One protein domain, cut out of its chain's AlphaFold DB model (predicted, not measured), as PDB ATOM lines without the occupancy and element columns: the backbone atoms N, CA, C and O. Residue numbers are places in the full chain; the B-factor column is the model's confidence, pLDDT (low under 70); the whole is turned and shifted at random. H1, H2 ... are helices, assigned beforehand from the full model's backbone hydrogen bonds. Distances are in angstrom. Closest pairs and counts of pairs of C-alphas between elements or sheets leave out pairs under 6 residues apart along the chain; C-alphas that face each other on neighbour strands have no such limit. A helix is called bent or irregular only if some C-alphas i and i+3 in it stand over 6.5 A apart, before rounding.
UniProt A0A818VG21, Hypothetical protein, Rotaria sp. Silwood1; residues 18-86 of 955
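This is residues 18 to 86 of the 955 residues of the protein "Hypothetical protein" of Rotaria sp. Silwood1 (UniProt A0A818VG21). A long helical hairpin: two long straight helices, H1 and H2, run opposite ways nearly parallel in line, and meet near the turn that joins them. Away from the turn the two helices are separated by an open gap and the hairpin is loosely formed; at this open end residues 18 to 33 of H1 and residues 74 to 86, of which 74 to 83 belong to H2, stand free. The printed part has 69 residues with two named helices, H1 then H2, and no named strand; the class is all helix. It is only just extended, close to loose, with a radius of gyration of the C-alphas of 16.7 A, and it is a rod spanning 55 by 19 by 5 A.

H1, the longest helix, has residues 18 to 50 and is 47.6 A from first to last C-alpha. It begins at C-alpha 18, (-33.884, 73.785, -24.200), and ends at C-alpha 50, (-68.717, 106.259, -24.642). H2 has residues 56 to 83 and is 41.5 A long between its first and last C-alphas, ending at C-alpha 83, (-34.050, 90.259, -36.774). Neither helix is bent.

H1 and H2 form a helical hairpin, with a tight link of 5 residues between them. They only just touch, with 3 pairs of C-alphas within 8 A; the closest C-alphas are those of Ile 45 and Val 62, 7.6 A apart. H1 touches H2 with residues 45 to 49 alone, and H2 touches H1 with residues 58 to 62 alone. Their lines stand at a shallow tilt of 7 degrees, opposite ways, and their centres are 15.0 A apart. In H1 every O i to N i+4 pair is within hydrogen-bond range; in H2 23 of 24 are.

The two C-alphas farthest apart are those of Asp 18 and Asn 54, 55.8 A. The C-alphas of the first and last printed residues, Asp 18 and Ile 86, are 18.5 A apart. The printed part has no cut, and its one link between named helices is tight. Residues 50 to 57 also stand free. The mean pLDDT of the printed part is 77.2; it is under 70 at residue 18, residues 53 to 56 and residues 84 to 86.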
ATOM      1  N   ASP A  18     -33.109  73.040 -25.198       69.19
ATOM      2  CA  ASP A  18     -33.884  73.785 -24.200       69.19
ATOM      3  C   ASP A  18     -33.667  75.309 -24.335       69.19
ATOM      4  O   ASP A  18     -34.544  76.099 -24.012       69.19
ATOM      5  N   HIS A  19     -32.517  75.718 -24.887       71.19
ATOM      6  CA  HIS A  19     -32.199  77.107 -25.227       71.19
ATOM      7  C   HIS A  19     -33.076  77.638 -26.371       71.19
ATOM      8  O   HIS A  19     -33.569  78.761 -26.305       71.19
ATOM      9  N   ASP A  20     -33.287  76.837 -27.421       73.25
ATOM     10  CA  ASP A  20     -34.160  77.229 -28.531       73.25
ATOM     11  C   ASP A  20     -35.619  77.348 -28.056       73.25
ATOM     12  O   ASP A  20     -36.321  78.258 -28.484       73.25
ATOM     13  N   LEU A  21     -36.060  76.460 -27.151       77.94
ATOM     14  CA  LEU A  21     -37.384  76.537 -26.520       77.94
ATOM     15  C   LEU A  21     -37.535  77.815 -25.687       77.94
ATOM     16  O   LEU A  21     -38.482  78.553 -25.923       77.94
ATOM     17  N   SER A  22     -36.557  78.162 -24.842       76.44
ATOM     18  CA  SER A  22     -36.631  79.399 -24.044       76.44
ATOM     19  C   SER A  22     -36.730  80.688 -24.876       76.44
ATOM     20  O   SER A  22     -37.259  81.682 -24.390       76.44
ATOM     21  N   ILE A  23     -36.279  80.678 -26.140       78.50
ATOM     22  CA  ILE A  23     -36.478  81.801 -27.074       78.50
ATOM     23  C   ILE A  23     -37.926  81.851 -27.585       78.50
ATOM     24  O   ILE A  23     -38.457  82.941 -27.788       78.50
ATOM     25  N   PHE A  24     -38.582  80.703 -27.787       79.25
ATOM     26  CA  PHE A  24     -40.014  80.669 -28.097       79.25
ATOM     27  C   PHE A  24     -40.857  81.106 -26.894       79.25
ATOM     28  O   PHE A  24     -41.732  81.944 -27.081       79.25
ATOM     29  N   ASP A  25     -40.537  80.636 -25.684       75.94
ATOM     30  CA  ASP A  25     -41.226  81.034 -24.448       75.94
ATOM     31  C   ASP A  25     -41.128  82.563 -24.217       75.94
ATOM     32  O   ASP A  25     -42.109  83.221 -23.865       75.94
ATOM     33  N   GLU A  26     -39.956  83.166 -24.469       82.12
ATOM     34  CA  GLU A  26     -39.763  84.621 -24.366       82.12
ATOM     35  C   GLU A  26     -40.523  85.390 -25.465       82.12
ATOM     36  O   GLU A  26     -41.104  86.442 -25.193       82.12
ATOM     37  N   LEU A  27     -40.576  84.869 -26.697       79.38
ATOM     38  CA  LEU A  27     -41.353  85.467 -27.791       79.38
ATOM     39  C   LEU A  27     -42.869  85.372 -27.557       79.38
ATOM     40  O   LEU A  27     -43.586  86.314 -27.896       79.38
ATOM     41  N   GLU A  28     -43.357  84.277 -26.972       87.31
ATOM     42  CA  GLU A  28     -44.761  84.099 -26.582       87.31
ATOM     43  C   GLU A  28     -45.139  85.119 -25.500       87.31
ATOM     44  O   GLU A  28     -46.064  85.908 -25.695       87.31
ATOM     45  N   HIS A  29     -44.330  85.240 -24.440       80.62
ATOM     46  CA  HIS A  29     -44.539  86.246 -23.395       80.62
ATOM     47  C   HIS A  29     -44.477  87.692 -23.936       80.62
ATOM     48  O   HIS A  29     -45.253  88.548 -23.497       80.62
ATOM     49  N   GLN A  30     -43.594  87.990 -24.900       81.56
ATOM     50  CA  GLN A  30     -43.558  89.300 -25.564       81.56
ATOM     51  C   GLN A  30     -44.815  89.558 -26.414       81.56
ATOM     52  O   GLN A  30     -45.325  90.680 -26.411       81.56
ATOM     53  N   CYS A  31     -45.352  88.541 -27.099       80.62
ATOM     54  CA  CYS A  31     -46.620  88.653 -27.827       80.62
ATOM     55  C   CYS A  31     -47.796  88.925 -26.878       80.62
ATOM     56  O   CYS A  31     -48.561  89.859 -27.122       80.62
ATOM     57  N   ASP A  32     -47.906  88.182 -25.775       82.31
ATOM     58  CA  ASP A  32     -48.982  88.347 -24.790       82.31
ATOM     59  C   ASP A  32     -48.931  89.709 -24.086       82.31
ATOM     60  O   ASP A  32     -49.962  90.366 -23.922       82.31
ATOM     61  N   ALA A  33     -47.736  90.192 -23.733       81.62
ATOM     62  CA  ALA A  33     -47.562  91.520 -23.145       81.62
ATOM     63  C   ALA A  33     -48.026  92.639 -24.099       81.62
ATOM     64  O   ALA A  33     -48.663  93.605 -23.668       81.62
ATOM     65  N   VAL A  34     -47.759  92.500 -25.403       77.50
ATOM     66  CA  VAL A  34     -48.224  93.452 -26.425       77.50
ATOM     67  C   VAL A  34     -49.729  93.317 -26.679       77.50
ATOM     68  O   VAL A  34     -50.410  94.339 -26.813       77.50
ATOM     69  N   LEU A  35     -50.279  92.099 -26.688       81.88
ATOM     70  CA  LEU A  35     -51.722  91.861 -26.809       81.88
ATOM     71  C   LEU A  35     -52.482  92.517 -25.644       81.88
ATOM     72  O   LEU A  35     -53.445  93.251 -25.865       81.88
ATOM     73  N   LEU A  36     -52.001  92.321 -24.413       87.62
ATOM     74  CA  LEU A  36     -52.552  92.923 -23.201       87.62
ATOM     75  C   LEU A  36     -52.483  94.456 -23.242       87.62
ATOM     76  O   LEU A  36     -53.499  95.116 -23.022       87.62
ATOM     77  N   ALA A  37     -51.328  95.033 -23.590       83.31
ATOM     78  CA  ALA A  37     -51.176  96.482 -23.731       83.31
ATOM     79  C   ALA A  37     -52.109  97.070 -24.811       83.31
ATOM     80  O   ALA A  37     -52.700  98.135 -24.613       83.31
ATOM     81  N   THR A  38     -52.295  96.353 -25.923       81.50
ATOM     82  CA  THR A  38     -53.208  96.749 -27.008       81.50
ATOM     83  C   THR A  38     -54.665  96.716 -26.546       81.50
ATOM     84  O   THR A  38     -55.398  97.678 -26.769       81.50
ATOM     85  N   ASN A  39     -55.075  95.662 -25.833       83.12
ATOM     86  CA  ASN A  39     -56.418  95.545 -25.256       83.12
ATOM     87  C   ASN A  39     -56.697  96.644 -24.216       83.12
ATOM     88  O   ASN A  39     -57.779  97.230 -24.217       83.12
ATOM     89  N   ILE A  40     -55.718  96.986 -23.369       87.62
ATOM     90  CA  ILE A  40     -55.828  98.092 -22.404       87.62
ATOM     91  C   ILE A  40     -56.020  99.434 -23.128       87.62
ATOM     92  O   ILE A  40     -56.888 100.219 -22.740       87.62
ATOM     93  N   GLN A  41     -55.272  99.701 -24.206       84.50
ATOM     94  CA  GLN A  41     -55.458 100.924 -24.996       84.50
ATOM     95  C   GLN A  41     -56.797 100.954 -25.744       84.50
ATOM     96  O   GLN A  41     -57.444 101.999 -25.759       84.50
ATOM     97  N   GLN A  42     -57.255  99.831 -26.306       78.31
ATOM     98  CA  GLN A  42     -58.575  99.742 -26.939       78.31
ATOM     99  C   GLN A  42     -59.701  99.993 -25.929       78.31
ATOM    100  O   GLN A  42     -60.564 100.828 -26.186       78.31
ATOM    101  N   ASN A  43     -59.651  99.369 -24.748       83.25
ATOM    102  CA  ASN A  43     -60.623  99.605 -23.678       83.25
ATOM    103  C   ASN A  43     -60.608 101.067 -23.204       83.25
ATOM    104  O   ASN A  43     -61.673 101.662 -23.029       83.25
ATOM    105  N   LYS A  44     -59.422 101.686 -23.078       86.88
ATOM    106  CA  LYS A  44     -59.307 103.121 -22.774       86.88
ATOM    107  C   LYS A  44     -59.988 103.965 -23.855       86.88
ATOM    108  O   LYS A  44     -60.845 104.772 -23.519       86.88
ATOM    109  N   ILE A  45     -59.692 103.733 -25.136       79.81
ATOM    110  CA  ILE A  45     -60.312 104.447 -26.267       79.81
ATOM    111  C   ILE A  45     -61.840 104.280 -26.285       79.81
ATOM    112  O   ILE A  45     -62.555 105.263 -26.479       79.81
ATOM    113  N   ILE A  46     -62.351 103.069 -26.043       79.44
ATOM    114  CA  ILE A  46     -63.794 102.788 -25.966       79.44
ATOM    115  C   ILE A  46     -64.437 103.565 -24.807       79.44
ATOM    116  O   ILE A  46     -65.494 104.164 -24.999       79.44
ATOM    117  N   SER A  47     -63.786 103.644 -23.639       77.81
ATOM    118  CA  SER A  47     -64.284 104.461 -22.522       77.81
ATOM    119  C   SER A  47     -64.321 105.961 -22.859       77.81
ATOM    120  O   SER A  47     -65.327 106.621 -22.601       77.81
ATOM    121  N   THR A  48     -63.296 106.499 -23.537       80.25
ATOM    122  CA  THR A  48     -63.284 107.911 -23.956       80.25
ATOM    123  C   THR A  48     -64.355 108.220 -25.004       80.25
ATOM    124  O   THR A  48     -64.877 109.333 -25.024       80.25
ATOM    125  N   LEU A  49     -64.694 107.258 -25.873       79.25
ATOM    126  CA  LEU A  49     -65.771 107.394 -26.859       79.25
ATOM    127  C   LEU A  49     -67.155 107.372 -26.199       79.25
ATOM    128  O   LEU A  49     -67.951 108.273 -26.454       79.25
ATOM    129  N   ASN A  50     -67.422 106.398 -25.321       79.88
ATOM    130  CA  ASN A  50     -68.717 106.259 -24.642       79.88
ATOM    131  C   ASN A  50     -69.068 107.489 -23.785       79.88
ATOM    132  O   ASN A  50     -70.232 107.883 -23.722       79.88
ATOM    133  N   ASN A  51     -68.067 108.138 -23.184       81.00
ATOM    134  CA  ASN A  51     -68.260 109.357 -22.394       81.00
ATOM    135  C   ASN A  51     -68.468 110.627 -23.257       81.00
ATOM    136  O   ASN A  51     -68.797 111.678 -22.719       81.00
ATOM    137  N   ASN A  52     -68.294 110.564 -24.586       78.69
ATOM    138  CA  ASN A  52     -68.331 111.721 -25.499       78.69
ATOM    139  C   ASN A  52     -69.408 111.597 -26.599       78.69
ATOM    140  O   ASN A  52     -69.172 111.932 -27.763       78.69
ATOM    141  N   ASN A  53     -70.616 111.164 -26.221       58.53
ATOM    142  CA  ASN A  53     -71.734 110.780 -27.106       58.53
ATOM    143  C   ASN A  53     -72.210 111.794 -28.180       58.53
ATOM    144  O   ASN A  53     -73.065 111.438 -28.985       58.53
ATOM    145  N   ASN A  54     -71.692 113.028 -28.237       58.50
ATOM    146  CA  ASN A  54     -72.141 114.067 -29.181       58.50
ATOM    147  C   ASN A  54     -71.052 114.648 -30.112       58.50
ATOM    148  O   ASN A  54     -71.374 115.480 -30.959       58.50
ATOM    149  N   ASN A  55     -69.777 114.241 -30.006       66.50
ATOM    150  CA  ASN A  55     -68.677 114.904 -30.731       66.50
ATOM    151  C   ASN A  55     -68.118 114.075 -31.906       66.50
ATOM    152  O   ASN A  55     -67.110 113.373 -31.791       66.50
ATOM    153  N   SER A  56     -68.736 114.210 -33.085       68.88
ATOM    154  CA  SER A  56     -68.323 113.522 -34.325       68.88
ATOM    155  C   SER A  56     -66.873 113.806 -34.748       68.88
ATOM    156  O   SER A  56     -66.225 112.949 -35.352       68.88
ATOM    157  N   TYR A  57     -66.334 114.972 -34.379       70.88
ATOM    158  CA  TYR A  57     -64.946 115.360 -34.640       70.88
ATOM    159  C   TYR A  57     -63.931 114.425 -33.953       70.88
ATOM    160  O   TYR A  57     -62.894 114.095 -34.532       70.88
ATOM    161  N   LEU A  58     -64.258 113.938 -32.749       72.69
ATOM    162  CA  LEU A  58     -63.379 113.081 -31.951       72.69
ATOM    163  C   LEU A  58     -63.216 111.687 -32.584       72.69
ATOM    164  O   LEU A  58     -62.128 111.119 -32.549       72.69
ATOM    165  N   SER A  59     -64.260 111.173 -33.245       72.88
ATOM    166  CA  SER A  59     -64.232 109.883 -33.958       72.88
ATOM    167  C   SER A  59     -63.182 109.851 -35.082       72.88
ATOM    168  O   SER A  59     -62.422 108.886 -35.216       72.88
ATOM    169  N   ASN A  60     -63.056 110.947 -35.840       72.81
ATOM    170  CA  ASN A  60     -62.046 111.081 -36.896       72.81
ATOM    171  C   ASN A  60     -60.617 111.166 -36.326       72.81
ATOM    172  O   ASN A  60     -59.674 110.620 -36.902       72.81
ATOM    173  N   GLN A  61     -60.445 111.812 -35.169       75.62
ATOM    174  CA  GLN A  61     -59.147 111.886 -34.497       75.62
ATOM    175  C   GLN A  61     -58.740 110.522 -33.915       75.62
ATOM    176  O   GLN A  61     -57.622 110.066 -34.145       75.62
ATOM    177  N   VAL A  62     -59.664 109.821 -33.248       77.19
ATOM    178  CA  VAL A  62     -59.451 108.474 -32.692       77.19
ATOM    179  C   VAL A  62     -59.114 107.453 -33.780       77.19
ATOM    180  O   VAL A  62     -58.165 106.685 -33.617       77.19
ATOM    181  N   THR A  63     -59.826 107.454 -34.911       74.81
ATOM    182  CA  THR A  63     -59.514 106.553 -36.039       74.81
ATOM    183  C   THR A  63     -58.149 106.858 -36.663       74.81
ATOM    184  O   THR A  63     -57.404 105.926 -36.973       74.81
ATOM    185  N   THR A  64     -57.758 108.133 -36.760       77.94
ATOM    186  CA  THR A  64     -56.421 108.540 -37.235       77.94
ATOM    187  C   THR A  64     -55.307 108.071 -36.292       77.94
ATOM    188  O   THR A  64     -54.339 107.447 -36.737       77.94
ATOM    189  N   THR A  65     -55.458 108.290 -34.981       81.81
ATOM    190  CA  THR A  65     -54.507 107.814 -33.961       81.81
ATOM    191  C   THR A  65     -54.406 106.290 -33.956       81.81
ATOM    192  O   THR A  65     -53.303 105.754 -34.030       81.81
ATOM    193  N   THR A  66     -55.538 105.577 -33.969       76.56
ATOM    194  CA  THR A  66     -55.567 104.103 -33.986       76.56
ATOM    195  C   THR A  66     -54.862 103.546 -35.224       76.56
ATOM    196  O   THR A  66     -54.051 102.631 -35.114       76.56
ATOM    197  N   THR A  67     -55.091 104.146 -36.398       80.50
ATOM    198  CA  THR A  67     -54.397 103.770 -37.644       80.50
ATOM    199  C   THR A  67     -52.889 104.011 -37.538       80.50
ATOM    200  O   THR A  67     -52.094 103.163 -37.932       80.50
ATOM    201  N   THR A  68     -52.471 105.131 -36.942       85.75
ATOM    202  CA  THR A  68     -51.046 105.450 -36.741       85.75
ATOM    203  C   THR A  68     -50.360 104.435 -35.818       85.75
ATOM    204  O   THR A  68     -49.243 104.006 -36.101       85.75
ATOM    205  N   MET A  69     -51.034 104.003 -34.746       79.38
ATOM    206  CA  MET A  69     -50.502 103.012 -33.800       79.38
ATOM    207  C   MET A  69     -50.455 101.598 -34.399       79.38
ATOM    208  O   MET A  69     -49.466 100.895 -34.196       79.38
ATOM    209  N   MET A  70     -51.450 101.207 -35.205       78.12
ATOM    210  CA  MET A  70     -51.419  99.947 -35.963       78.12
ATOM    211  C   MET A  70     -50.279  99.919 -36.992       78.12
ATOM    212  O   MET A  70     -49.571  98.918 -37.083       78.12
ATOM    213  N   ASN A  71     -50.040 101.023 -37.708       83.38
ATOM    214  CA  ASN A  71     -48.942 101.123 -38.675       83.38
ATOM    215  C   ASN A  71     -47.559 101.060 -37.996       83.38
ATOM    216  O   ASN A  71     -46.627 100.466 -38.539       83.38
ATOM    217  N   ASP A  72     -47.398 101.649 -36.803       83.19
ATOM    218  CA  ASP A  72     -46.140 101.526 -36.055       83.19
ATOM    219  C   ASP A  72     -45.963 100.134 -35.426       83.19
ATOM    220  O   ASP A  72     -44.839  99.634 -35.363       83.19
ATOM    221  N   TYR A  73     -47.049  99.464 -35.026       80.44
ATOM    222  CA  TYR A  73     -47.014  98.049 -34.646       80.44
ATOM    223  C   TYR A  73     -46.561  97.165 -35.819       80.44
ATOM    224  O   TYR A  73     -45.626  96.384 -35.654       80.44
ATOM    225  N   GLU A  74     -47.155  97.324 -37.007       80.38
ATOM    226  CA  GLU A  74     -46.785  96.570 -38.215       80.38
ATOM    227  C   GLU A  74     -45.299  96.771 -38.552       80.38
ATOM    228  O   GLU A  74     -44.555  95.799 -38.691       80.38
ATOM    229  N   ARG A  75     -44.819  98.022 -38.522       84.50
ATOM    230  CA  ARG A  75     -43.398  98.365 -38.694       84.50
ATOM    231  C   ARG A  75     -42.486  97.701 -37.654       84.50
ATOM    232  O   ARG A  75     -41.428  97.178 -38.006       84.50
ATOM    233  N   ARG A  76     -42.862  97.710 -36.368       82.81
ATOM    234  CA  ARG A  76     -42.093  97.050 -35.293       82.81
ATOM    235  C   ARG A  76     -42.067  95.531 -35.482       82.81
ATOM    236  O   ARG A  76     -41.011  94.924 -35.307       82.81
ATOM    237  N   PHE A  77     -43.192  94.936 -35.870       80.19
ATOM    238  CA  PHE A  77     -43.325  93.508 -36.141       80.19
ATOM    239  C   PHE A  77     -42.466  93.078 -37.341       80.19
ATOM    240  O   PHE A  77     -41.702  92.120 -37.223       80.19
ATOM    241  N   GLU A  78     -42.474  93.834 -38.444       76.19
ATOM    242  CA  GLU A  78     -41.559  93.619 -39.573       76.19
ATOM    243  C   GLU A  78     -40.085  93.725 -39.156       76.19
ATOM    244  O   GLU A  78     -39.283  92.859 -39.509       76.19
ATOM    245  N   CYS A  79     -39.704  94.735 -38.365       74.00
ATOM    246  CA  CYS A  79     -38.334  94.858 -37.857       74.00
ATOM    247  C   CYS A  79     -37.921  93.681 -36.952       74.00
ATOM    248  O   CYS A  79     -36.760  93.263 -36.985       74.00
ATOM    249  N   SER A  80     -38.841  93.125 -36.161       78.19
ATOM    250  CA  SER A  80     -38.589  91.928 -35.348       78.19
ATOM    251  C   SER A  80     -38.485  90.660 -36.202       78.19
ATOM    252  O   SER A  80     -37.551  89.881 -36.016       78.19
ATOM    253  N   LEU A  81     -39.347  90.489 -37.210       72.56
ATOM    254  CA  LEU A  81     -39.228  89.407 -38.195       72.56
ATOM    255  C   LEU A  81     -37.910  89.484 -38.980       72.56
ATOM    256  O   LEU A  81     -37.277  88.456 -39.206       72.56
ATOM    257  N   GLN A  82     -37.447  90.686 -39.338       70.38
ATOM    258  CA  GLN A  82     -36.144  90.884 -39.980       70.38
ATOM    259  C   GLN A  82     -34.985  90.459 -39.064       70.38
ATOM    260  O   GLN A  82     -34.074  89.774 -39.530       70.38
ATOM    261  N   LYS A  83     -35.034  90.763 -37.758       72.06
ATOM    262  CA  LYS A  83     -34.050  90.259 -36.774       72.06
ATOM    263  C   LYS A  83     -34.093  88.735 -36.608       72.06
ATOM    264  O   LYS A  83     -33.057  88.133 -36.343       72.06
ATOM    265  N   LEU A  84     -35.260  88.118 -36.800       57.34
ATOM    266  CA  LEU A  84     -35.448  86.664 -36.810       57.34
ATOM    267  C   LEU A  84     -35.068  86.001 -38.150       57.34
ATOM    268  O   LEU A  84     -35.098  84.771 -38.245       57.34
ATOM    269  N   THR A  85     -34.673  86.758 -39.187       60.75
ATOM    270  CA  THR A  85     -34.168  86.134 -40.421       60.75
ATOM    271  C   THR A  85     -32.842  85.427 -40.154       60.75
ATOM    272  O   THR A  85     -31.820  86.033 -39.837       60.75
ATOM    273  N   ILE A  86     -32.876  84.097 -40.280       54.94
ATOM    274  CA  ILE A  86     -31.742  83.207 -40.031       54.94
ATOM    275  C   ILE A  86     -30.520  83.683 -40.842       54.94
ATOM    276  O   ILE A  86     -30.606  83.744 -42.073       54.94
TER     277      ILE A  86